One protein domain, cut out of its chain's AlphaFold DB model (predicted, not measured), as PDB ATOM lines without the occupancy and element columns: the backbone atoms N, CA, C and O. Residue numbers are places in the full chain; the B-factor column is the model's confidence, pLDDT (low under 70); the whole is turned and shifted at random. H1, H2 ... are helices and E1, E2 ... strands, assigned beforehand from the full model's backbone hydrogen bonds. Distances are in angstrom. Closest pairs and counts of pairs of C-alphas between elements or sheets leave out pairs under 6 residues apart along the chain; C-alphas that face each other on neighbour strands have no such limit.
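This is residues 67 to 215 of the 215 residues of an uncharacterized protein of Caedimonas varicaedens (UniProt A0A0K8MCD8). Two sheets face each other as a small sandwich, with E7 of one and E9 of the other close together along one edge, and a helical hairpin of H1 and H2 covers the outside of the sheet E2 E3 E4 E6 E7. H2 runs along that sheet's strands, H1 reaches it with residues 93 to 100, and the short helix H3 sits beyond one end of it. The printed part has 149 residues, with three named helices and nine named strands in the order E1 E2 H1 H2 E3 E4 E5 E6 H3 E7 E8 E9; the class is mixed, helices and strands. The first sheet is branched and its neighbour pairs are antiparallel; the second runs E5 E1 E8 E9 and is mixed. The whole is compact, with a radius of gyration of the C-alphas of 14.5 A and spans of 42 by 31 by 27 A.

In the branched sheet, E2 is residues 77 to 84, 22.7 A long from C-alpha 77 at (46.615, 28.971, -3.025) to C-alpha 84 at (26.998, 34.945, -12.793). E6 is residues 157 to 162, 17.0 A long. The shorter strands are E3, residues 135 to 137, E4, residues 142 to 144, and E7, residues 180 to 183. In the other sheet, E1 is residues 67 to 72, 15.8 A long, beginning at C-alpha 67 at (29.964, 25.627, 1.832). E5 is residues 149 to 153, 13.3 A long, E8 is residues 190 to 194, 12.9 A long, and E9 is residues 212 to 214, ending at C-alpha 214 at (38.505, 20.114, -7.490). H1 is residues 93 to 109, 24.3 A long; H2 is residues 115 to 132, 25.5 A long; H3 is residues 164 to 171, 10.5 A long.

E2 has three neighbours: E3, beside residues 81 to 84, and E4, beside residues 77 to 79, lie on one side, and E6 on the other side. N 83 and O 136 of E2 and E3 are within hydrogen-bond range at 2.9 A, N 79 and O 142 of E2 and E4 at 2.8 A, and N 82 and O 157 of E2 and E6 at 2.7 A. On the other side of E6 is E7, with N 158 and O 182 at 2.8 A. This sheet is only just strongly twisted, its C-alphas up to 4.5 A off its best plane. The second sheet forms a sandwich with it, two sheets face to face, the parts that face each other being 8.2 A centre to centre and their best planes 28 degrees apart. In it E1 is antiparallel to E5, N 69 and O 150 being 2.8 A apart, and parallel to E8, with N 72 and O 192 at 2.8 A. E8 and E9 form a hairpin, with N 213 and O 193 at 2.8 A. Between the sheets, the closest C-alphas of E7 and E9 are those of Ala 180 and Gly 213, 5.2 A apart. H2 is on the branched sheet at a height of 8.0 A, over E2 and only just over E3, on which 3 of its C-alphas fall; on the local plane it runs along the strands, at 17 degrees to E2. H1 and H2 form a helical hairpin and touch, Val 100 and Ile 122 having the closest C-alphas at 5.7 A, with a shallow tilt of 31 degrees, opposite ways. H1 only grazes the branched sheet with residues 93 to 100, and H3 only grazes it with residues 164 to 167. H2 touches H3 with residues 115 to 119 alone, the closest C-alphas being those of Phe 115 and Phe 165, 4.9 A apart. In H1, H2 and H3 every O i to N i+4 pair is within hydrogen-bond range. H1 and H3 are apart.

The two C-alphas farthest apart are those of Lys 111 and Gly 187, 45.6 A. The printed part has no cut and ends at residue 215, the chain's last. The link E8 to E9, residues 195 to 211, is long. The mean pLDDT of the printed part is 81.1; residues 86 to 88, 110 to 113 and 196 to 210 are under 70.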
ATOM      1  N   GLU A  67      29.228  26.863   2.029       81.50
ATOM      2  CA  GLU A  67      29.964  25.627   1.832       81.50
ATOM      3  C   GLU A  67      31.429  25.844   2.159       81.50
ATOM      4  O   GLU A  67      31.956  26.957   2.059       81.50
ATOM      5  N   SER A  68      32.095  24.761   2.549       80.69
ATOM      6  CA  SER A  68      33.505  24.813   2.901       80.69
ATOM      7  C   SER A  68      34.382  24.400   1.719       80.69
ATOM      8  O   SER A  68      34.140  23.399   1.042       80.69
ATOM      9  N   VAL A  69      35.413  25.197   1.463       82.81
ATOM     10  CA  VAL A  69      36.475  24.915   0.499       82.81
ATOM     11  C   VAL A  69      37.751  24.693   1.288       82.81
ATOM     12  O   VAL A  69      38.207  25.592   1.994       82.81
ATOM     13  N   LYS A  70      38.332  23.502   1.176       87.50
ATOM     14  CA  LYS A  70      39.540  23.123   1.909       87.50
ATOM     15  C   LYS A  70      40.751  23.093   0.988       87.50
ATOM     16  O   LYS A  70      40.704  22.512  -0.093       87.50
ATOM     17  N   SER A  71      41.861  23.677   1.433       87.12
ATOM     18  CA  SER A  71      43.147  23.554   0.749       87.12
ATOM     19  C   SER A  71      43.775  22.193   1.055       87.12
ATOM     20  O   SER A  71      44.217  21.936   2.175       87.12
ATOM     21  N   GLY A  72      43.836  21.323   0.050       82.56
ATOM     22  CA  GLY A  72      44.651  20.106   0.046       82.56
ATOM     23  C   GLY A  72      46.036  20.324  -0.570       82.56
ATOM     24  O   GLY A  72      46.775  19.363  -0.792       82.56
ATOM     25  N   SER A  73      46.400  21.567  -0.905       83.25
ATOM     26  CA  SER A  73      47.718  21.880  -1.451       83.25
ATOM     27  C   SER A  73      48.750  22.066  -0.344       83.25
ATOM     28  O   SER A  73      48.452  22.596   0.722       83.25
ATOM     29  N   LYS A  74      49.991  21.665  -0.631       84.62
ATOM     30  CA  LYS A  74      51.143  21.937   0.235       84.62
ATOM     31  C   LYS A  74      51.564  23.414   0.205       84.62
ATOM     32  O   LYS A  74      52.191  23.869   1.151       84.62
ATOM     33  N   TYR A  75      51.232  24.142  -0.861       85.69
ATOM     34  CA  TYR A  75      51.618  25.544  -1.038       85.69
ATOM     35  C   TYR A  75      50.413  26.475  -0.906       85.69
ATOM     36  O   TYR A  75      49.282  26.022  -1.110       85.69
ATOM     37  N   PRO A  76      50.643  27.775  -0.655       88.75
ATOM     38  CA  PRO A  76      49.577  28.762  -0.619       88.75
ATOM     39  C   PRO A  76      48.831  28.826  -1.952       88.75
ATOM     40  O   PRO A  76      49.436  28.850  -3.033       88.75
ATOM     41  N   ILE A  77      47.507  28.870  -1.871       90.94
ATOM     42  CA  ILE A  77      46.615  28.971  -3.025       90.94
ATOM     43  C   ILE A  77      45.844  30.282  -2.967       90.94
ATOM     44  O   ILE A  77      45.403  30.706  -1.904       90.94
ATOM     45  N   ILE A  78      45.678  30.928  -4.112       92.19
ATOM     46  CA  ILE A  78      44.766  32.054  -4.277       92.19
ATOM     47  C   ILE A  78      43.420  31.480  -4.689       92.19
ATOM     48  O   ILE A  78      43.354  30.697  -5.636       92.19
ATOM     49  N   VAL A  79      42.368  31.864  -3.975       92.38
ATOM     50  CA  VAL A  79      40.983  31.524  -4.279       92.38
ATOM     51  C   VAL A  79      40.228  32.805  -4.593       92.38
ATOM     52  O   VAL A  79      40.151  33.724  -3.778       92.38
ATOM     53  N   GLU A  80      39.665  32.849  -5.790       93.31
ATOM     54  CA  GLU A  80      38.802  33.916  -6.271       93.31
ATOM     55  C   GLU A  80      37.381  33.362  -6.424       93.31
ATOM     56  O   GLU A  80      37.175  32.316  -7.039       93.31
ATOM     57  N   VAL A  81      36.396  34.042  -5.834       91.56
ATOM     58  CA  VAL A  81      34.988  33.619  -5.850       91.56
ATOM     59  C   VAL A  81      34.236  34.447  -6.878       91.56
ATOM     60  O   VAL A  81      34.338  35.667  -6.879       91.56
ATOM     61  N   TYR A  82      33.454  33.801  -7.730       91.56
ATOM     62  CA  TYR A  82      32.729  34.417  -8.831       91.56
ATOM     63  C   TYR A  82      31.245  34.044  -8.812       91.56
ATOM     64  O   TYR A  82      30.857  32.952  -8.394       91.56
ATOM     65  N   LYS A  83      30.404  34.947  -9.319       89.94
ATOM     66  CA  LYS A  83      28.965  34.733  -9.515       89.94
ATOM     67  C   LYS A  83      28.549  35.174 -10.916       89.94
ATOM     68  O   LYS A  83      29.129  36.101 -11.471       89.94
ATOM     69  N   GLY A  84      27.550  34.519 -11.504       84.75
ATOM     70  CA  GLY A  84      26.998  34.945 -12.793       84.75
ATOM     71  C   GLY A  84      26.253  36.267 -12.675       84.75
ATOM     72  O   GLY A  84      25.402  36.414 -11.797       84.75
ATOM     73  N   LYS A  85      26.541  37.203 -13.584       74.81
ATOM     74  CA  LYS A  85      25.913  38.533 -13.604       74.81
ATOM     75  C   LYS A  85      24.389  38.454 -13.767       74.81
ATOM     76  O   LYS A  85      23.663  39.172 -13.093       74.81
ATOM     77  N   ASN A  86      23.924  37.530 -14.614       65.38
ATOM     78  CA  ASN A  86      22.515  37.341 -14.986       65.38
ATOM     79  C   ASN A  86      22.089  35.855 -14.963       65.38
ATOM     80  O   ASN A  86      21.329  35.433 -15.826       65.38
ATOM     81  N   SER A  87      22.596  35.054 -14.015       63.38
ATOM     82  CA  SER A  87      22.462  33.576 -13.901       63.38
ATOM     83  C   SER A  87      23.376  32.725 -14.795       63.38
ATOM     84  O   SER A  87      23.547  31.537 -14.531       63.38
ATOM     85  N   THR A  88      24.057  33.320 -15.776       69.56
ATOM     86  CA  THR A  88      25.050  32.628 -16.608       69.56
ATOM     87  C   THR A  88      26.472  32.999 -16.182       69.56
ATOM     88  O   THR A  88      26.887  34.151 -16.255       69.56
ATOM     89  N   CYS A  89      27.215  32.007 -15.695       82.69
ATOM     90  CA  CYS A  89      28.667  32.034 -15.535       82.69
ATOM     91  C   CYS A  89      29.173  30.687 -16.047       82.69
ATOM     92  O   CYS A  89      29.059  29.671 -15.357       82.69
ATOM     93  N   ASP A  90      29.643  30.675 -17.293       82.50
ATOM     94  CA  ASP A  90      30.063  29.454 -17.990       82.50
ATOM     95  C   ASP A  90      31.554  29.502 -18.317       82.50
ATOM     96  O   ASP A  90      31.986  29.388 -19.462       82.50
ATOM     97  N   ALA A  91      32.358  29.749 -17.285       84.69
ATOM     98  CA  ALA A  91      33.798  29.742 -17.435       84.69
ATOM     99  C   ALA A  91      34.294  28.318 -17.708       84.69
ATOM    100  O   ALA A  91      34.098  27.398 -16.907       84.69
ATOM    101  N   LYS A  92      34.965  28.145 -18.847       85.00
ATOM    102  CA  LYS A  92      35.544  26.864 -19.251       85.00
ATOM    103  C   LYS A  92      36.965  26.747 -18.714       85.00
ATOM    104  O   LYS A  92      37.815  27.592 -18.998       85.00
ATOM    105  N   GLU A  93      37.254  25.651 -18.014       84.50
ATOM    106  CA  GLU A  93      38.593  25.361 -17.467       84.50
ATOM    107  C   GLU A  93      39.686  25.435 -18.551       84.50
ATOM    108  O   GLU A  93      40.780  25.937 -18.292       84.50
ATOM    109  N   GLY A  94      39.383  25.019 -19.788       85.69
ATOM    110  CA  GLY A  94      40.317  25.082 -20.918       85.69
ATOM    111  C   GLY A  94      40.703  26.505 -21.348       85.69
ATOM    112  O   GLY A  94      41.864  26.743 -21.692       85.69
ATOM    113  N   GLU A  95      39.776  27.466 -21.281       87.88
ATOM    114  CA  GLU A  95      40.038  28.875 -21.620       87.88
ATOM    115  C   GLU A  95      40.904  29.534 -20.541       87.88
ATOM    116  O   GLU A  95      41.916  30.163 -20.856       87.88
ATOM    117  N   LEU A  96      40.581  29.301 -19.261       88.75
ATOM    118  CA  LEU A  96      41.404  29.768 -18.140       88.75
ATOM    119  C   LEU A  96      42.809  29.159 -18.166       88.75
ATOM    120  O   LEU A  96      43.801  29.872 -18.015       88.75
ATOM    121  N   THR A  97      42.903  27.851 -18.403       88.19
ATOM    122  CA  THR A  97      44.178  27.135 -18.529       88.19
ATOM    123  C   THR A  97      45.026  27.719 -19.654       88.19
ATOM    124  O   THR A  97      46.228  27.929 -19.472       88.19
ATOM    125  N   SER A  98      44.413  28.025 -20.799       87.50
ATOM    126  CA  SER A  98      45.099  28.624 -21.947       87.50
ATOM    127  C   SER A  98      45.591  30.038 -21.641       87.50
ATOM    128  O   SER A  98      46.759  30.340 -21.899       87.50
ATOM    129  N   ALA A  99      44.750  30.875 -21.027       88.62
ATOM    130  CA  ALA A  99      45.103  32.241 -20.648       88.62
ATOM    131  C   ALA A  99      46.279  32.269 -19.657       88.62
ATOM    132  O   ALA A  99      47.298  32.920 -19.905       88.62
ATOM    133  N   VAL A 100      46.194  31.485 -18.576       88.31
ATOM    134  CA  VAL A 100      47.259  31.399 -17.567       88.31
ATOM    135  C   VAL A 100      48.534  30.803 -18.161       88.31
ATOM    136  O   VAL A 100      49.627  31.319 -17.918       88.31
ATOM    137  N   SER A 101      48.429  29.769 -19.000       86.56
ATOM    138  CA  SER A 101      49.588  29.196 -19.698       86.56
ATOM    139  C   SER A 101      50.266  30.206 -20.626       86.56
ATOM    140  O   SER A 101      51.496  30.232 -20.695       86.56
ATOM    141  N   GLY A 102      49.498  31.052 -21.319       85.50
ATOM    142  CA  GLY A 102      50.018  32.123 -22.172       85.50
ATOM    143  C   GLY A 102      50.830  33.155 -21.386       85.50
ATOM    144  O   GLY A 102      51.972  33.448 -21.751       85.50
ATOM    145  N   VAL A 103      50.297  33.629 -20.254       87.19
ATOM    146  CA  VAL A 103      51.011  34.534 -19.329       87.19
ATOM    147  C   VAL A 103      52.305  33.895 -18.830       87.19
ATOM    148  O   VAL A 103      53.381  34.489 -18.887       87.19
ATOM    149  N   THR A 104      52.204  32.643 -18.399       82.12
ATOM    150  CA  THR A 104      53.307  31.857 -17.843       82.12
ATOM    151  C   THR A 104      54.451  31.683 -18.853       82.12
ATOM    152  O   THR A 104      55.623  31.856 -18.513       82.12
ATOM    153  N   LYS A 105      54.127  31.387 -20.119       82.69
ATOM    154  CA  LYS A 105      55.109  31.283 -21.213       82.69
ATOM    155  C   LYS A 105      55.753  32.631 -21.539       82.69
ATOM    156  O   LYS A 105      56.968  32.682 -21.711       82.69
ATOM    157  N   THR A 106      54.960  33.700 -21.583       80.44
ATOM    158  CA  THR A 106      55.444  35.059 -21.881       80.44
ATOM    159  C   THR A 106      56.422  35.545 -20.811       80.44
ATOM    160  O   THR A 106      57.488  36.059 -21.130       80.44
ATOM    161  N   TYR A 107      56.123  35.292 -19.536       78.06
ATOM    162  CA  TYR A 107      57.033  35.595 -18.430       78.06
ATOM    163  C   TYR A 107      58.366  34.828 -18.525       78.06
ATOM    164  O   TYR A 107      59.430  35.351 -18.194       78.06
ATOM    165  N   LYS A 108      58.336  33.577 -19.006       72.75
ATOM    166  CA  LYS A 108      59.555  32.789 -19.239       72.75
ATOM    167  C   LYS A 108      60.418  33.402 -20.343       72.75
ATOM    168  O   LYS A 108      61.640  33.436 -20.202       72.75
ATOM    169  N   SER A 109      59.809  33.874 -21.435       72.56
ATOM    170  CA  SER A 109      60.552  34.468 -22.552       72.56
ATOM    171  C   SER A 109      61.136  35.841 -22.216       72.56
ATOM    172  O   SER A 109      62.181  36.186 -22.758       72.56
ATOM    173  N   THR A 110      60.536  36.588 -21.285       69.31
ATOM    174  CA  THR A 110      61.039  37.899 -20.840       69.31
ATOM    175  C   THR A 110      62.120  37.838 -19.751       69.31
ATOM    176  O   THR A 110      62.586  38.885 -19.318       69.31
ATOM    177  N   LYS A 111      62.583  36.641 -19.343       59.75
ATOM    178  CA  LYS A 111      63.694  36.424 -18.385       59.75
ATOM    179  C   LYS A 111      63.611  37.271 -17.101       59.75
ATOM    180  O   LYS A 111      64.576  37.928 -16.720       59.75
ATOM    181  N   GLY A 112      62.508  37.154 -16.367       57.03
ATOM    182  CA  GLY A 112      62.505  37.552 -14.957       57.03
ATOM    183  C   GLY A 112      62.012  38.966 -14.702       57.03
ATOM    184  O   GLY A 112      62.685  39.781 -14.078       57.03
ATOM    185  N   ASP A 113      60.753  39.194 -15.049       59.88
ATOM    186  CA  ASP A 113      59.950  40.021 -14.161       59.88
ATOM    187  C   ASP A 113      59.895  39.374 -12.759       59.88
ATOM    188  O   ASP A 113      60.192  38.195 -12.601       59.88
ATOM    189  N   THR A 114      59.593  40.117 -11.694       76.31
ATOM    190  CA  THR A 114      59.498  39.525 -10.349       76.31
ATOM    191  C   THR A 114      58.312  38.556 -10.259       76.31
ATOM    192  O   THR A 114      57.301  38.733 -10.939       76.31
ATOM    193  N   PHE A 115      58.380  37.557  -9.371       78.94
ATOM    194  CA  PHE A 115      57.250  36.648  -9.112       78.94
ATOM    195  C   PHE A 115      55.956  37.398  -8.720       78.94
ATOM    196  O   PHE A 115      54.862  36.903  -8.987       78.94
ATOM    197  N   ASP A 116      56.070  38.613  -8.171       80.88
ATOM    198  CA  ASP A 116      54.951  39.540  -7.951       80.88
ATOM    199  C   ASP A 116      54.238  39.942  -9.248       80.88
ATOM    200  O   ASP A 116      53.010  39.921  -9.331       80.88
ATOM    201  N   LYS A 117      54.996  40.274 -10.298       83.12
ATOM    202  CA  LYS A 117      54.430  40.602 -11.611       83.12
ATOM    203  C   LYS A 117      53.777  39.380 -12.249       83.12
ATOM    204  O   LYS A 117      52.704  39.515 -12.828       83.12
ATOM    205  N   LEU A 118      54.374  38.194 -12.092       84.69
ATOM    206  CA  LEU A 118      53.758  36.942 -12.540       84.69
ATOM    207  C   LEU A 118      52.411  36.712 -11.844       84.69
ATOM    208  O   LEU A 118      51.420  36.447 -12.516       84.69
ATOM    209  N   LYS A 119      52.353  36.870 -10.516       86.56
ATOM    210  CA  LYS A 119      51.111  36.768  -9.738       86.56
ATOM    211  C   LYS A 119      50.040  37.735 -10.251       86.56
ATOM    212  O   LYS A 119      48.909  37.314 -10.489       86.56
ATOM    213  N   ASN A 120      50.398  39.002 -10.456       87.69
ATOM    214  CA  ASN A 120      49.462  40.019 -10.936       87.69
ATOM    215  C   ASN A 120      48.963  39.713 -12.353       87.69
ATOM    216  O   ASN A 120      47.766  39.804 -12.612       87.69
ATOM    217  N   ALA A 121      49.855  39.286 -13.249       89.19
ATOM    218  CA  ALA A 121      49.492  38.919 -14.613       89.19
ATOM    219  C   ALA A 121      48.570  37.687 -14.655       89.19
ATOM    220  O   ALA A 121      47.634  37.651 -15.452       89.19
ATOM    221  N   ILE A 122      48.789  36.699 -13.777       90.44
ATOM    222  CA  ILE A 122      47.903  35.535 -13.644       90.44
ATOM    223  C   ILE A 122      46.520  35.969 -13.154       90.44
ATOM    224  O   ILE A 122      45.533  35.631 -13.801       90.44
ATOM    225  N   SER A 123      46.436  36.746 -12.067       90.94
ATOM    226  CA  SER A 123      45.144  37.226 -11.542       90.94
ATOM    227  C   SER A 123      44.399  38.076 -12.578       90.94
ATOM    228  O   SER A 123      43.200  37.908 -12.787       90.94
ATOM    229  N   GLN A 124      45.114  38.920 -13.329       91.44
ATOM    230  CA  GLN A 124      44.525  39.694 -14.418       91.44
ATOM    231  C   GLN A 124      43.992  38.802 -15.548       91.44
ATOM    232  O   GLN A 124      42.895  39.054 -16.050       91.44
ATOM    233  N   ALA A 125      44.735  37.766 -15.950       91.50
ATOM    234  CA  ALA A 125      44.286  36.821 -16.969       91.50
ATOM    235  C   ALA A 125      43.054  36.035 -16.509       91.50
ATOM    236  O   ALA A 125      42.090  35.936 -17.263       91.50
ATOM    237  N   VAL A 126      43.047  35.549 -15.263       91.94
ATOM    238  CA  VAL A 126      41.888  34.872 -14.667       91.94
ATOM    239  C   VAL A 126      40.674  35.797 -14.677       91.94
ATOM    240  O   VAL A 126      39.655  35.449 -15.265       91.94
ATOM    241  N   ASN A 127      40.794  37.003 -14.121       91.31
ATOM    242  CA  ASN A 127      39.683  37.947 -14.036       91.31
ATOM    243  C   ASN A 127      39.160  38.355 -15.425       91.31
ATOM    244  O   ASN A 127      37.955  38.414 -15.649       91.31
ATOM    245  N   THR A 128      40.050  38.580 -16.395       91.88
ATOM    246  CA  THR A 128      39.653  38.920 -17.773       91.88
ATOM    247  C   THR A 128      38.866  37.783 -18.422       91.88
ATOM    248  O   THR A 128      37.797  38.029 -18.980       91.88
ATOM    249  N   THR A 129      39.349  36.543 -18.305       92.06
ATOM    250  CA  THR A 129      38.655  35.363 -18.836       92.06
ATOM    251  C   THR A 129      37.306  35.167 -18.148       92.06
ATOM    252  O   THR A 129      36.292  35.040 -18.824       92.06
ATOM    253  N   MET A 130      37.262  35.240 -16.814       91.50
ATOM    254  CA  MET A 130      36.027  35.084 -16.037       91.50
ATOM    255  C   MET A 130      34.975  36.135 -16.404       91.50
ATOM    256  O   MET A 130      33.807  35.798 -16.604       91.50
ATOM    257  N   ARG A 131      35.380  37.400 -16.567       90.81
ATOM    258  CA  ARG A 131      34.485  38.474 -17.022       90.81
ATOM    259  C   ARG A 131      34.001  38.253 -18.452       90.81
ATOM    260  O   ARG A 131      32.830  38.500 -18.727       90.81
ATOM    261  N   GLY A 132      34.869  37.759 -19.336       89.12
ATOM    262  CA  GLY A 132      34.501  37.345 -20.693       89.12
ATOM    263  C   GLY A 132      33.446  36.234 -20.712       89.12
ATOM    264  O   GLY A 132      32.565  36.246 -21.567       89.12
ATOM    265  N   SER A 133      33.467  35.338 -19.721       88.12
ATOM    266  CA  SER A 133      32.481  34.263 -19.537       88.12
ATOM    267  C   SER A 133      31.199  34.686 -18.792       88.12
ATOM    268  O   SER A 133      30.393  33.830 -18.422       88.12
ATOM    269  N   GLY A 134      30.999  35.987 -18.540       89.38
ATOM    270  CA  GLY A 134      29.812  36.518 -17.853       89.38
ATOM    271  C   GLY A 134      29.846  36.425 -16.321       89.38
ATOM    272  O   GLY A 134      28.836  36.687 -15.660       89.38
ATOM    273  N   CYS A 135      30.996  36.073 -15.744       91.00
ATOM    274  CA  CYS A 135      31.187  35.955 -14.304       91.00
ATOM    275  C   CYS A 135      31.707  37.272 -13.699       91.00
ATOM    276  O   CYS A 135      32.564  37.947 -14.268       91.00
ATOM    277  N   GLU A 136      31.233  37.623 -12.508       91.06
ATOM    278  CA  GLU A 136      31.695  38.776 -11.732       91.06
ATOM    279  C   GLU A 136      32.334  38.318 -10.422       91.06
ATOM    280  O   GLU A 136      31.843  37.395  -9.770       91.06
ATOM    281  N   LEU A 137      33.447  38.957 -10.055       90.19
ATOM    282  CA  LEU A 137      34.179  38.655  -8.831       90.19
ATOM    283  C   LEU A 137      33.358  39.082  -7.606       90.19
ATOM    284  O   LEU A 137      32.901  40.220  -7.501       90.19
ATOM    285  N   VAL A 138      33.205  38.162  -6.662       87.75
ATOM    286  CA  VAL A 138      32.536  38.366  -5.382       87.75
ATOM    287  C   VAL A 138      33.597  38.655  -4.328       87.75
ATOM    288  O   VAL A 138      34.238  37.753  -3.793       87.75
ATOM    289  N   GLY A 139      33.766  39.935  -4.008       86.12
ATOM    290  CA  GLY A 139      34.734  40.375  -3.007       86.12
ATOM    291  C   GLY A 139      36.176  40.345  -3.516       86.12
ATOM    292  O   GLY A 139      36.436  40.609  -4.687       86.12
ATOM    293  N   ASN A 140      37.116  40.076  -2.611       87.69
ATOM    294  CA  ASN A 140      38.547  40.053  -2.906       87.69
ATOM    295  C   ASN A 140      39.060  38.614  -2.984       87.69
ATOM    296  O   ASN A 140      38.544  37.732  -2.298       87.69
ATOM    297  N   ALA A 141      40.124  38.406  -3.758       88.19
ATOM    298  CA  ALA A 141      40.877  37.159  -3.749       88.19
ATOM    299  C   ALA A 141      41.408  36.853  -2.337       88.19
ATOM    300  O   ALA A 141      41.915  37.744  -1.649       88.19
ATOM    301  N   VAL A 142      41.318  35.593  -1.918       90.56
ATOM    302  CA  VAL A 142      41.779  35.128  -0.604       90.56
ATOM    303  C   VAL A 142      42.938  34.162  -0.793       90.56
ATOM    304  O   VAL A 142      42.849  33.232  -1.589       90.56
ATOM    305  N   THR A 143      44.019  34.351  -0.042       90.69
ATOM    306  CA  THR A 143      45.098  33.361   0.029       90.69
ATOM    307  C   THR A 143      44.788  32.355   1.133       90.69
ATOM    308  O   THR A 143      44.615  32.739   2.288       90.69
ATOM    309  N   LEU A 144      44.708  31.072   0.782       90.25
ATOM    310  CA  LEU A 144      44.590  29.968   1.731       90.25
ATOM    311  C   LEU A 144      45.931  29.256   1.863       90.25
ATOM    312  O   LEU A 144      46.492  28.763   0.882       90.25
ATOM    313  N   GLU A 145      46.411  29.167   3.098       90.06
ATOM    314  CA  GLU A 145      47.567  28.351   3.456       90.06
ATOM    315  C   GLU A 145      47.229  26.850   3.389       90.06
ATOM    316  O   GLU A 145      46.064  26.443   3.271       90.06
ATOM    317  N   ALA A 146      48.259  26.005   3.468       85.12
ATOM    318  CA  ALA A 146      48.105  24.554   3.455       85.12
ATOM    319  C   ALA A 146      47.162  24.071   4.575       85.12
ATOM    320  O   ALA A 146      47.324  24.432   5.740       85.12
ATOM    321  N   GLY A 147      46.160  23.258   4.226       84.12
ATOM    322  CA  GLY A 147      45.152  22.760   5.172       84.12
ATOM    323  C   GLY A 147      44.081  23.780   5.585       84.12
ATOM    324  O   GLY A 147      43.148  23.409   6.301       84.12
ATOM    325  N   GLY A 148      44.179  25.035   5.129       87.00
ATOM    326  CA  GLY A 148      43.216  26.094   5.421       87.00
ATOM    327  C   GLY A 148      41.821  25.806   4.864       87.00
ATOM    328  O   GLY A 148      41.642  24.983   3.966       87.00
ATOM    329  N   THR A 149      40.812  26.483   5.410       87.94
ATOM    330  CA  THR A 149      39.413  26.348   4.981       87.94
ATOM    331  C   THR A 149      38.796  27.723   4.763       87.94
ATOM    332  O   THR A 149      39.039  28.644   5.542       87.94
ATOM    333  N   LEU A 150      38.004  27.857   3.702       88.06
ATOM    334  CA  LEU A 150      37.263  29.060   3.349       88.06
ATOM    335  C   LEU A 150      35.780  28.735   3.231       88.06
ATOM    336  O   LEU A 150      35.410  27.789   2.542       88.06
ATOM    337  N   ASN A 151      34.944  29.554   3.857       87.94
ATOM    338  CA  ASN A 151      33.503  29.478   3.679       87.94
ATOM    339  C   ASN A 151      33.106  30.338   2.482       87.94
ATOM    340  O   ASN A 151      33.399  31.535   2.457       87.94
ATOM    341  N   VAL A 152      32.441  29.731   1.504       86.44
ATOM    342  CA  VAL A 152      31.994  30.396   0.279       86.44
ATOM    343  C   VAL A 152      30.481  30.247   0.107       86.44
ATOM    344  O   VAL A 152      29.912  29.244   0.541       86.44
ATOM    345  N   PRO A 153      29.797  31.228  -0.506       83.50
ATOM    346  CA  PRO A 153      28.359  31.126  -0.731       83.50
ATOM    347  C   PRO A 153      28.024  29.984  -1.699       83.50
ATOM    348  O   PRO A 153      28.755  29.761  -2.668       83.50
ATOM    349  N   VAL A 154      26.892  29.310  -1.483       83.44
ATOM    350  CA  VAL A 154      26.312  28.395  -2.483       83.44
ATOM    351  C   VAL A 154      26.050  29.094  -3.818       83.44
ATOM    352  O   VAL A 154      25.914  30.319  -3.884       83.44
ATOM    353  N   ASP A 155      25.999  28.302  -4.891       82.94
ATOM    354  CA  ASP A 155      25.756  28.759  -6.264       82.94
ATOM    355  C   ASP A 155      26.798  29.767  -6.779       82.94
ATOM    356  O   ASP A 155      26.530  30.598  -7.653       82.94
ATOM    357  N   THR A 156      28.015  29.690  -6.239       87.31
ATOM    358  CA  THR A 156      29.180  30.427  -6.733       87.31
ATOM    359  C   THR A 156      30.150  29.501  -7.456       87.31
ATOM    360  O   THR A 156      30.142  28.277  -7.303       87.31
ATOM    361  N   MET A 157      30.994  30.099  -8.286       89.31
ATOM    362  CA  MET A 157      32.113  29.427  -8.924       89.31
ATOM    363  C   MET A 157      33.397  29.902  -8.265       89.31
ATOM    364  O   MET A 157      33.613  31.101  -8.133       89.31
ATOM    365  N   ILE A 158      34.260  28.980  -7.868       91.31
ATOM    366  CA  ILE A 158      35.590  29.315  -7.377       91.31
ATOM    367  C   ILE A 158      36.616  29.057  -8.471       91.31
ATOM    368  O   ILE A 158      36.560  28.042  -9.166       91.31
ATOM    369  N   VAL A 159      37.569  29.972  -8.595       92.75
ATOM    370  CA  VAL A 159      38.797  29.757  -9.349       92.75
ATOM    371  C   VAL A 159      39.938  29.738  -8.353       92.75
ATOM    372  O   VAL A 159      40.140  30.702  -7.616       92.75
ATOM    373  N   ALA A 160      40.675  28.634  -8.314       91.94
ATOM    374  CA  ALA A 160      41.788  28.463  -7.397       91.94
ATOM    375  C   ALA A 160      43.077  28.140  -8.147       91.94
ATOM    376  O   ALA A 160      43.097  27.260  -9.002       91.94
ATOM    377  N   TYR A 161      44.173  28.807  -7.805       91.19
ATOM    378  CA  TYR A 161      45.492  28.548  -8.383       91.19
ATOM    379  C   TYR A 161      46.590  28.745  -7.339       91.19
ATOM    380  O   TYR A 161      46.424  29.480  -6.369       91.19
ATOM    381  N   LYS A 162      47.728  28.069  -7.506       89.44
ATOM    382  CA  LYS A 162      48.869  28.203  -6.583       89.44
ATOM    383  C   LYS A 162      49.503  29.587  -6.715       89.44
ATOM    384  O   LYS A 162      49.682  30.059  -7.837       89.44
ATOM    385  N   ASP A 163      49.883  30.204  -5.596       88.94
ATOM    386  CA  ASP A 163      50.587  31.491  -5.590       88.94
ATOM    387  C   ASP A 163      52.098  31.272  -5.829       88.94
ATOM    388  O   ASP A 163      52.798  30.785  -4.932       88.94
ATOM    389  N   PRO A 164      52.642  31.629  -7.010       83.94
ATOM    390  CA  PRO A 164      54.057  31.425  -7.301       83.94
ATOM    391  C   PRO A 164      54.974  32.320  -6.463       83.94
ATOM    392  O   PRO A 164      56.108  31.937  -6.182       83.94
ATOM    393  N   PHE A 165      54.498  33.488  -6.027       86.50
ATOM    394  CA  PHE A 165      55.274  34.397  -5.195       86.50
ATOM    395  C   PHE A 165      55.360  33.907  -3.754       86.50
ATOM    396  O   PHE A 165      56.453  33.860  -3.183       86.50
ATOM    397  N   ALA A 166      54.227  33.505  -3.176       87.12
ATOM    398  CA  ALA A 166      54.200  32.986  -1.812       87.12
ATOM    399  C   ALA A 166      54.989  31.669  -1.699       87.12
ATOM    400  O   ALA A 166      55.815  31.532  -0.796       87.12
ATOM    401  N   ALA A 167      54.837  30.755  -2.666       84.31
ATOM    402  CA  ALA A 167      55.593  29.501  -2.702       84.31
ATOM    403  C   ALA A 167      57.110  29.720  -2.859       84.31
ATOM    404  O   ALA A 167      57.916  29.039  -2.217       84.31
ATOM    405  N   TRP A 168      57.523  30.706  -3.664       83.50
ATOM    406  CA  TRP A 168      58.935  31.073  -3.781       83.50
ATOM    407  C   TRP A 168      59.488  31.675  -2.483       83.50
ATOM    408  O   TRP A 168      60.635  31.416  -2.114       83.50
ATOM    409  N   LYS A 169      58.691  32.481  -1.778       85.12
ATOM    410  CA  LYS A 169      59.090  33.074  -0.496       85.12
ATOM    411  C   LYS A 169      59.240  32.038   0.613       85.12
ATOM    412  O   LYS A 169      60.232  32.115   1.331       85.12
ATOM    413  N   GLN A 170      58.290  31.112   0.736       83.12
ATOM    414  CA  GLN A 170      58.286  30.097   1.793       83.12
ATOM    415  C   GLN A 170      59.353  29.021   1.549       83.12
ATOM    416  O   GLN A 170      60.229  28.833   2.385       83.12
ATOM    417  N   ASP A 171      59.340  28.387   0.371       79.25
ATOM    418  CA  ASP A 171      60.100  27.148   0.142       79.25
ATOM    419  C   ASP A 171      61.134  27.248  -0.991       79.25
ATOM    420  O   ASP A 171      61.757  26.248  -1.358       79.25
ATOM    421  N   LYS A 172      61.305  28.431  -1.608       80.19
ATOM    422  CA  LYS A 172      62.098  28.607  -2.847       80.19
ATOM    423  C   LYS A 172      61.656  27.644  -3.955       80.19
ATOM    424  O   LYS A 172      62.457  27.202  -4.781       80.19
ATOM    425  N   LYS A 173      60.364  27.300  -3.973       77.69
ATOM    426  CA  LYS A 173      59.775  26.375  -4.942       77.69
ATOM    427  C   LYS A 173      59.062  27.122  -6.053       77.69
ATOM    428  O   LYS A 173      58.356  28.099  -5.824       77.69
ATOM    429  N   ILE A 174      59.236  26.610  -7.268       76.25
ATOM    430  CA  ILE A 174      58.455  27.011  -8.433       76.25
ATOM    431  C   ILE A 174      57.244  26.088  -8.493       76.25
ATOM    432  O   ILE A 174      57.383  24.870  -8.609       76.25
ATOM    433  N   VAL A 175      56.058  26.678  -8.409       79.75
ATOM    434  CA  VAL A 175      54.781  25.967  -8.467       79.75
ATOM    435  C   VAL A 175      54.097  26.212  -9.802       79.75
ATOM    436  O   VAL A 175      54.301  27.247 -10.435       79.75
ATOM    437  N   ASN A 176      53.279  25.255 -10.234       82.50
ATOM    438  CA  ASN A 176      52.464  25.405 -11.427       82.50
ATOM    439  C   ASN A 176      51.166  26.168 -11.087       82.50
ATOM    440  O   ASN A 176      50.334  25.614 -10.364       82.50
ATOM    441  N   PRO A 177      50.957  27.398 -11.593       84.44
ATOM    442  CA  PRO A 177      49.795  28.210 -11.243       84.44
ATOM    443  C   PRO A 177      48.556  27.871 -12.089       84.44
ATOM    444  O   PRO A 177      47.695  28.725 -12.275       84.44
ATOM    445  N   LEU A 178      48.458  26.657 -12.645       87.94
ATOM    446  CA  LEU A 178      47.286  26.271 -13.430       87.94
ATOM    447  C   LEU A 178      46.014  26.335 -12.569       87.94
ATOM    448  O   LEU A 178      45.992  25.726 -11.490       87.94
ATOM    449  N   PRO A 179      44.978  27.053 -13.038       88.31
ATOM    450  CA  PRO A 179      43.761  27.254 -12.279       88.31
ATOM    451  C   PRO A 179      42.874  26.011 -12.300       88.31
ATOM    452  O   PRO A 179      42.716  25.359 -13.328       88.31
ATOM    453  N   ALA A 180      42.254  25.733 -11.160       89.38
ATOM    454  CA  ALA A 180      41.115  24.844 -11.021       89.38
ATOM    455  C   ALA A 180      39.839  25.683 -10.965       89.38
ATOM    456  O   ALA A 180      39.809  26.711 -10.286       89.38
ATOM    457  N   VAL A 181      38.788  25.230 -11.642       90.06
ATOM    458  CA  VAL A 181      37.471  25.874 -11.622       90.06
ATOM    459  C   VAL A 181      36.479  24.918 -10.976       90.06
ATOM    460  O   VAL A 181      36.253  23.828 -11.498       90.06
ATOM    461  N   CYS A 182      35.882  25.307  -9.848       89.00
ATOM    462  CA  CYS A 182      34.929  24.464  -9.123       89.00
ATOM    463  C   CYS A 182      33.586  25.176  -8.963       89.00
ATOM    464  O   CYS A 182      33.536  26.352  -8.607       89.00
ATOM    465  N   LYS A 183      32.484  24.455  -9.184       88.06
ATOM    466  CA  LYS A 183      31.130  24.942  -8.887       88.06
ATOM    467  C   LYS A 183      30.749  24.523  -7.473       88.06
ATOM    468  O   LYS A 183      30.770  23.332  -7.171       88.06
ATOM    469  N   ILE A 184      30.392  25.486  -6.632       85.25
ATOM    470  CA  ILE A 184      29.940  25.242  -5.264       85.25
ATOM    471  C   ILE A 184      28.474  24.817  -5.298       85.25
ATOM    472  O   ILE A 184      27.616  25.568  -5.758       85.25
ATOM    473  N   GLN A 185      28.196  23.609  -4.815       81.56
ATOM    474  CA  GLN A 185      26.847  23.058  -4.689       81.56
ATOM    475  C   GLN A 185      26.486  22.938  -3.211       81.56
ATOM    476  O   GLN A 185      27.336  22.560  -2.408       81.56
ATOM    477  N   ALA A 186      25.228  23.214  -2.868       79.44
ATOM    478  CA  ALA A 186      24.736  23.082  -1.501       79.44
ATOM    479  C   ALA A 186      24.966  21.666  -0.932       79.44
ATOM    480  O   ALA A 186      24.739  20.659  -1.610       79.44
ATOM    481  N   GLY A 187      25.411  21.602   0.322       75.06
ATOM    482  CA  GLY A 187      25.721  20.390   1.076       75.06
ATOM    483  C   GLY A 187      27.027  19.691   0.691       75.06
ATOM    484  O   GLY A 187      27.231  18.551   1.117       75.06
ATOM    485  N   LYS A 188      27.899  20.309  -0.120       76.81
ATOM    486  CA  LYS A 188      29.165  19.713  -0.567       76.81
ATOM    487  C   LYS A 188      30.371  20.553  -0.167       76.81
ATOM    488  O   LYS A 188      30.553  21.685  -0.601       76.81
ATOM    489  N   THR A 189      31.283  19.907   0.554       81.56
ATOM    490  CA  THR A 189      32.636  20.422   0.778       81.56
ATOM    491  C   THR A 189      33.512  20.125  -0.433       81.56
ATOM    492  O   THR A 189      33.572  18.976  -0.863       81.56
ATOM    493  N   ILE A 190      34.206  21.142  -0.953       85.44
ATOM    494  CA  ILE A 190      35.167  20.981  -2.053       85.44
ATOM    495  C   ILE A 190      36.583  20.933  -1.491       85.44
ATOM    496  O   ILE A 190      37.000  21.819  -0.742       85.44
ATOM    497  N   SER A 191      37.349  19.924  -1.895       86.19
ATOM    498  CA  SER A 191      38.777  19.821  -1.598       86.19
ATOM    499  C   SER A 191      39.597  20.261  -2.813       86.19
ATOM    500  O   SER A 191      39.466  19.713  -3.908       86.19
ATOM    501  N   LEU A 192      40.451  21.267  -2.629       86.62
ATOM    502  CA  LEU A 192      41.392  21.745  -3.641       86.62
ATOM    503  C   LEU A 192      42.692  20.954  -3.529       86.62
ATOM    504  O   LEU A 192      43.586  21.300  -2.754       86.62
ATOM    505  N   GLU A 193      42.802  19.879  -4.300       84.06
ATOM    506  CA  GLU A 193      43.961  18.994  -4.260       84.06
ATOM    507  C   GLU A 193      44.953  19.295  -5.376       84.06
ATOM    508  O   GLU A 193      44.614  19.731  -6.477       84.06
ATOM    509  N   THR A 194      46.222  19.021  -5.098       79.62
ATOM    510  CA  THR A 194      47.249  19.048  -6.134       79.62
ATOM    511  C   THR A 194      47.088  17.817  -7.021       79.62
ATOM    512  O   THR A 194      47.206  16.690  -6.541       79.62
ATOM    513  N   ARG A 195      46.835  18.014  -8.319       72.06
ATOM    514  CA  ARG A 195      46.828  16.920  -9.295       72.06
ATOM    515  C   ARG A 195      48.235  16.318  -9.364       72.06
ATOM    516  O   ARG A 195      49.233  17.046  -9.324       72.06
ATOM    517  N   LYS A 196      48.328  14.986  -9.485       62.34
ATOM    518  CA  LYS A 196      49.589  14.340  -9.889       62.34
ATOM    519  C   LYS A 196      50.010  14.964 -11.219       62.34
ATOM    520  O   LYS A 196      49.148  15.314 -12.021       62.34
ATOM    521  N   SER A 197      51.307  15.187 -11.426       55.75
ATOM    522  CA  SER A 197      51.810  15.808 -12.651       55.75
ATOM    523  C   SER A 197      51.508  14.909 -13.855       55.75
ATOM    524  O   SER A 197      52.294  14.047 -14.234       55.75
ATOM    525  N   GLU A 198      50.336  15.083 -14.460       45.81
ATOM    526  CA  GLU A 198      49.961  14.410 -15.698       45.81
ATOM    527  C   GLU A 198      50.765  15.017 -16.844       45.81
ATOM    528  O   GLU A 198      50.314  15.923 -17.535       45.81
ATOM    529  N   GLY A 199      52.013  14.570 -16.992       40.50
ATOM    530  CA  GLY A 199      52.782  14.648 -18.237       40.50
ATOM    531  C   GLY A 199      53.194  16.036 -18.735       40.50
ATOM    532  O   GLY A 199      54.102  16.122 -19.560       40.50
ATOM    533  N   LEU A 200      52.632  17.130 -18.218       43.41
ATOM    534  CA  LEU A 200      53.157  18.474 -18.398       43.41
ATOM    535  C   LEU A 200      54.444  18.545 -17.590       43.41
ATOM    536  O   LEU A 200      54.474  19.023 -16.456       43.41
ATOM    537  N   ARG A 201      55.530  18.076 -18.216       44.69
ATOM    538  CA  ARG A 201      56.870  18.621 -18.035       44.69
ATOM    539  C   ARG A 201      56.744  20.118 -18.248       44.69
ATOM    540  O   ARG A 201      56.991  20.634 -19.325       44.69
ATOM    541  N   SER A 202      56.297  20.786 -17.192       44.19
ATOM    542  CA  SER A 202      56.586  22.149 -16.837       44.19
ATOM    543  C   SER A 202      56.601  23.097 -18.021       44.19
ATOM    544  O   SER A 202      57.599  23.223 -18.729       44.19
ATOM    545  N   ILE A 203      55.544  23.887 -18.142       50.62
ATOM    546  CA  ILE A 203      55.570  25.112 -18.947       50.62
ATOM    547  C   ILE A 203      56.868  25.921 -18.642       50.62
ATOM    548  O   ILE A 203      57.451  26.552 -19.526       50.62
ATOM    549  N   PHE A 204      57.432  25.762 -17.435       50.31
ATOM    550  CA  PHE A 204      58.726  26.300 -17.008       50.31
ATOM    551  C   PHE A 204      60.000  25.433 -17.138       50.31
ATOM    552  O   PHE A 204      61.077  25.971 -16.927       50.31
ATOM    553  N   GLY A 205      59.969  24.155 -17.511       43.25
ATOM    554  CA  GLY A 205      61.163  23.278 -17.496       43.25
ATOM    555  C   GLY A 205      61.550  22.675 -16.125       43.25
ATOM    556  O   GLY A 205      62.541  21.958 -16.050       43.25
ATOM    557  N   PHE A 206      60.797  22.936 -15.051       46.03
ATOM    558  CA  PHE A 206      61.057  22.424 -13.698       46.03
ATOM    559  C   PHE A 206      60.042  21.350 -13.294       46.03
ATOM    560  O   PHE A 206      58.847  21.616 -13.378       46.03
ATOM    561  N   SER A 207      60.485  20.186 -12.801       42.25
ATOM    562  CA  SER A 207      59.620  19.189 -12.138       42.25
ATOM    563  C   SER A 207      58.875  19.826 -10.961       42.25
ATOM    564  O   SER A 207      59.364  19.846  -9.835       42.25
ATOM    565  N   GLY A 208      57.716  20.408 -11.247       51.62
ATOM    566  CA  GLY A 208      56.853  21.075 -10.291       51.62
ATOM    567  C   GLY A 208      55.608  20.242 -10.048       51.62
ATOM    568  O   GLY A 208      55.122  19.546 -10.944       51.62
ATOM    569  N   ASP A 209      55.098  20.335  -8.826       60.03
ATOM    570  CA  ASP A 209      53.807  19.789  -8.435       60.03
ATOM    571  C   ASP A 209      52.724  20.176  -9.458       60.03
ATOM    572  O   ASP A 209      52.672  21.330  -9.899       60.03
ATOM    573  N   GLY A 210      51.870  19.220  -9.843       66.88
ATOM    574  CA  GLY A 210      50.837  19.418 -10.866       66.88
ATOM    575  C   GLY A 210      49.866  20.561 -10.541       66.88
ATOM    576  O   GLY A 210      49.904  21.153  -9.458       66.88
ATOM    577  N   GLY A 211      49.005  20.912 -11.502       75.06
ATOM    578  CA  GLY A 211      47.972  21.940 -11.304       75.06
ATOM    579  C   GLY A 211      47.018  21.606 -10.150       75.06
ATOM    580  O   GLY A 211      47.070  20.512  -9.585       75.06
ATOM    581  N   LEU A 212      46.148  22.541  -9.773       83.12
ATOM    582  CA  LEU A 212      45.088  22.238  -8.809       83.12
ATOM    583  C   LEU A 212      43.931  21.500  -9.494       83.12
ATOM    584  O   LEU A 212      43.716  21.628 -10.697       83.12
ATOM    585  N   GLY A 213      43.191  20.718  -8.717       83.88
ATOM    586  CA  GLY A 213      41.943  20.090  -9.124       83.88
ATOM    587  C   GLY A 213      40.909  20.163  -8.008       83.88
ATOM    588  O   GLY A 213      41.259  20.185  -6.829       83.88
ATOM    589  N   CYS A 214      39.641  20.192  -8.399       85.12
ATOM    590  CA  CYS A 214      38.505  20.114  -7.490       85.12
ATOM    591  C   CYS A 214      38.173  18.642  -7.226       85.12
ATOM    592  O   CYS A 214      38.066  17.870  -8.184       85.12
ATOM    593  N   LYS A 215      37.996  18.269  -5.961       81.44
ATOM    594  CA  LYS A 215      37.422  16.987  -5.545       81.44
ATOM    595  C   LYS A 215      36.228  17.195  -4.632       81.44
ATOM    596  O   LYS A 215      36.265  18.170  -3.847       81.44
TER     597      LYS A 215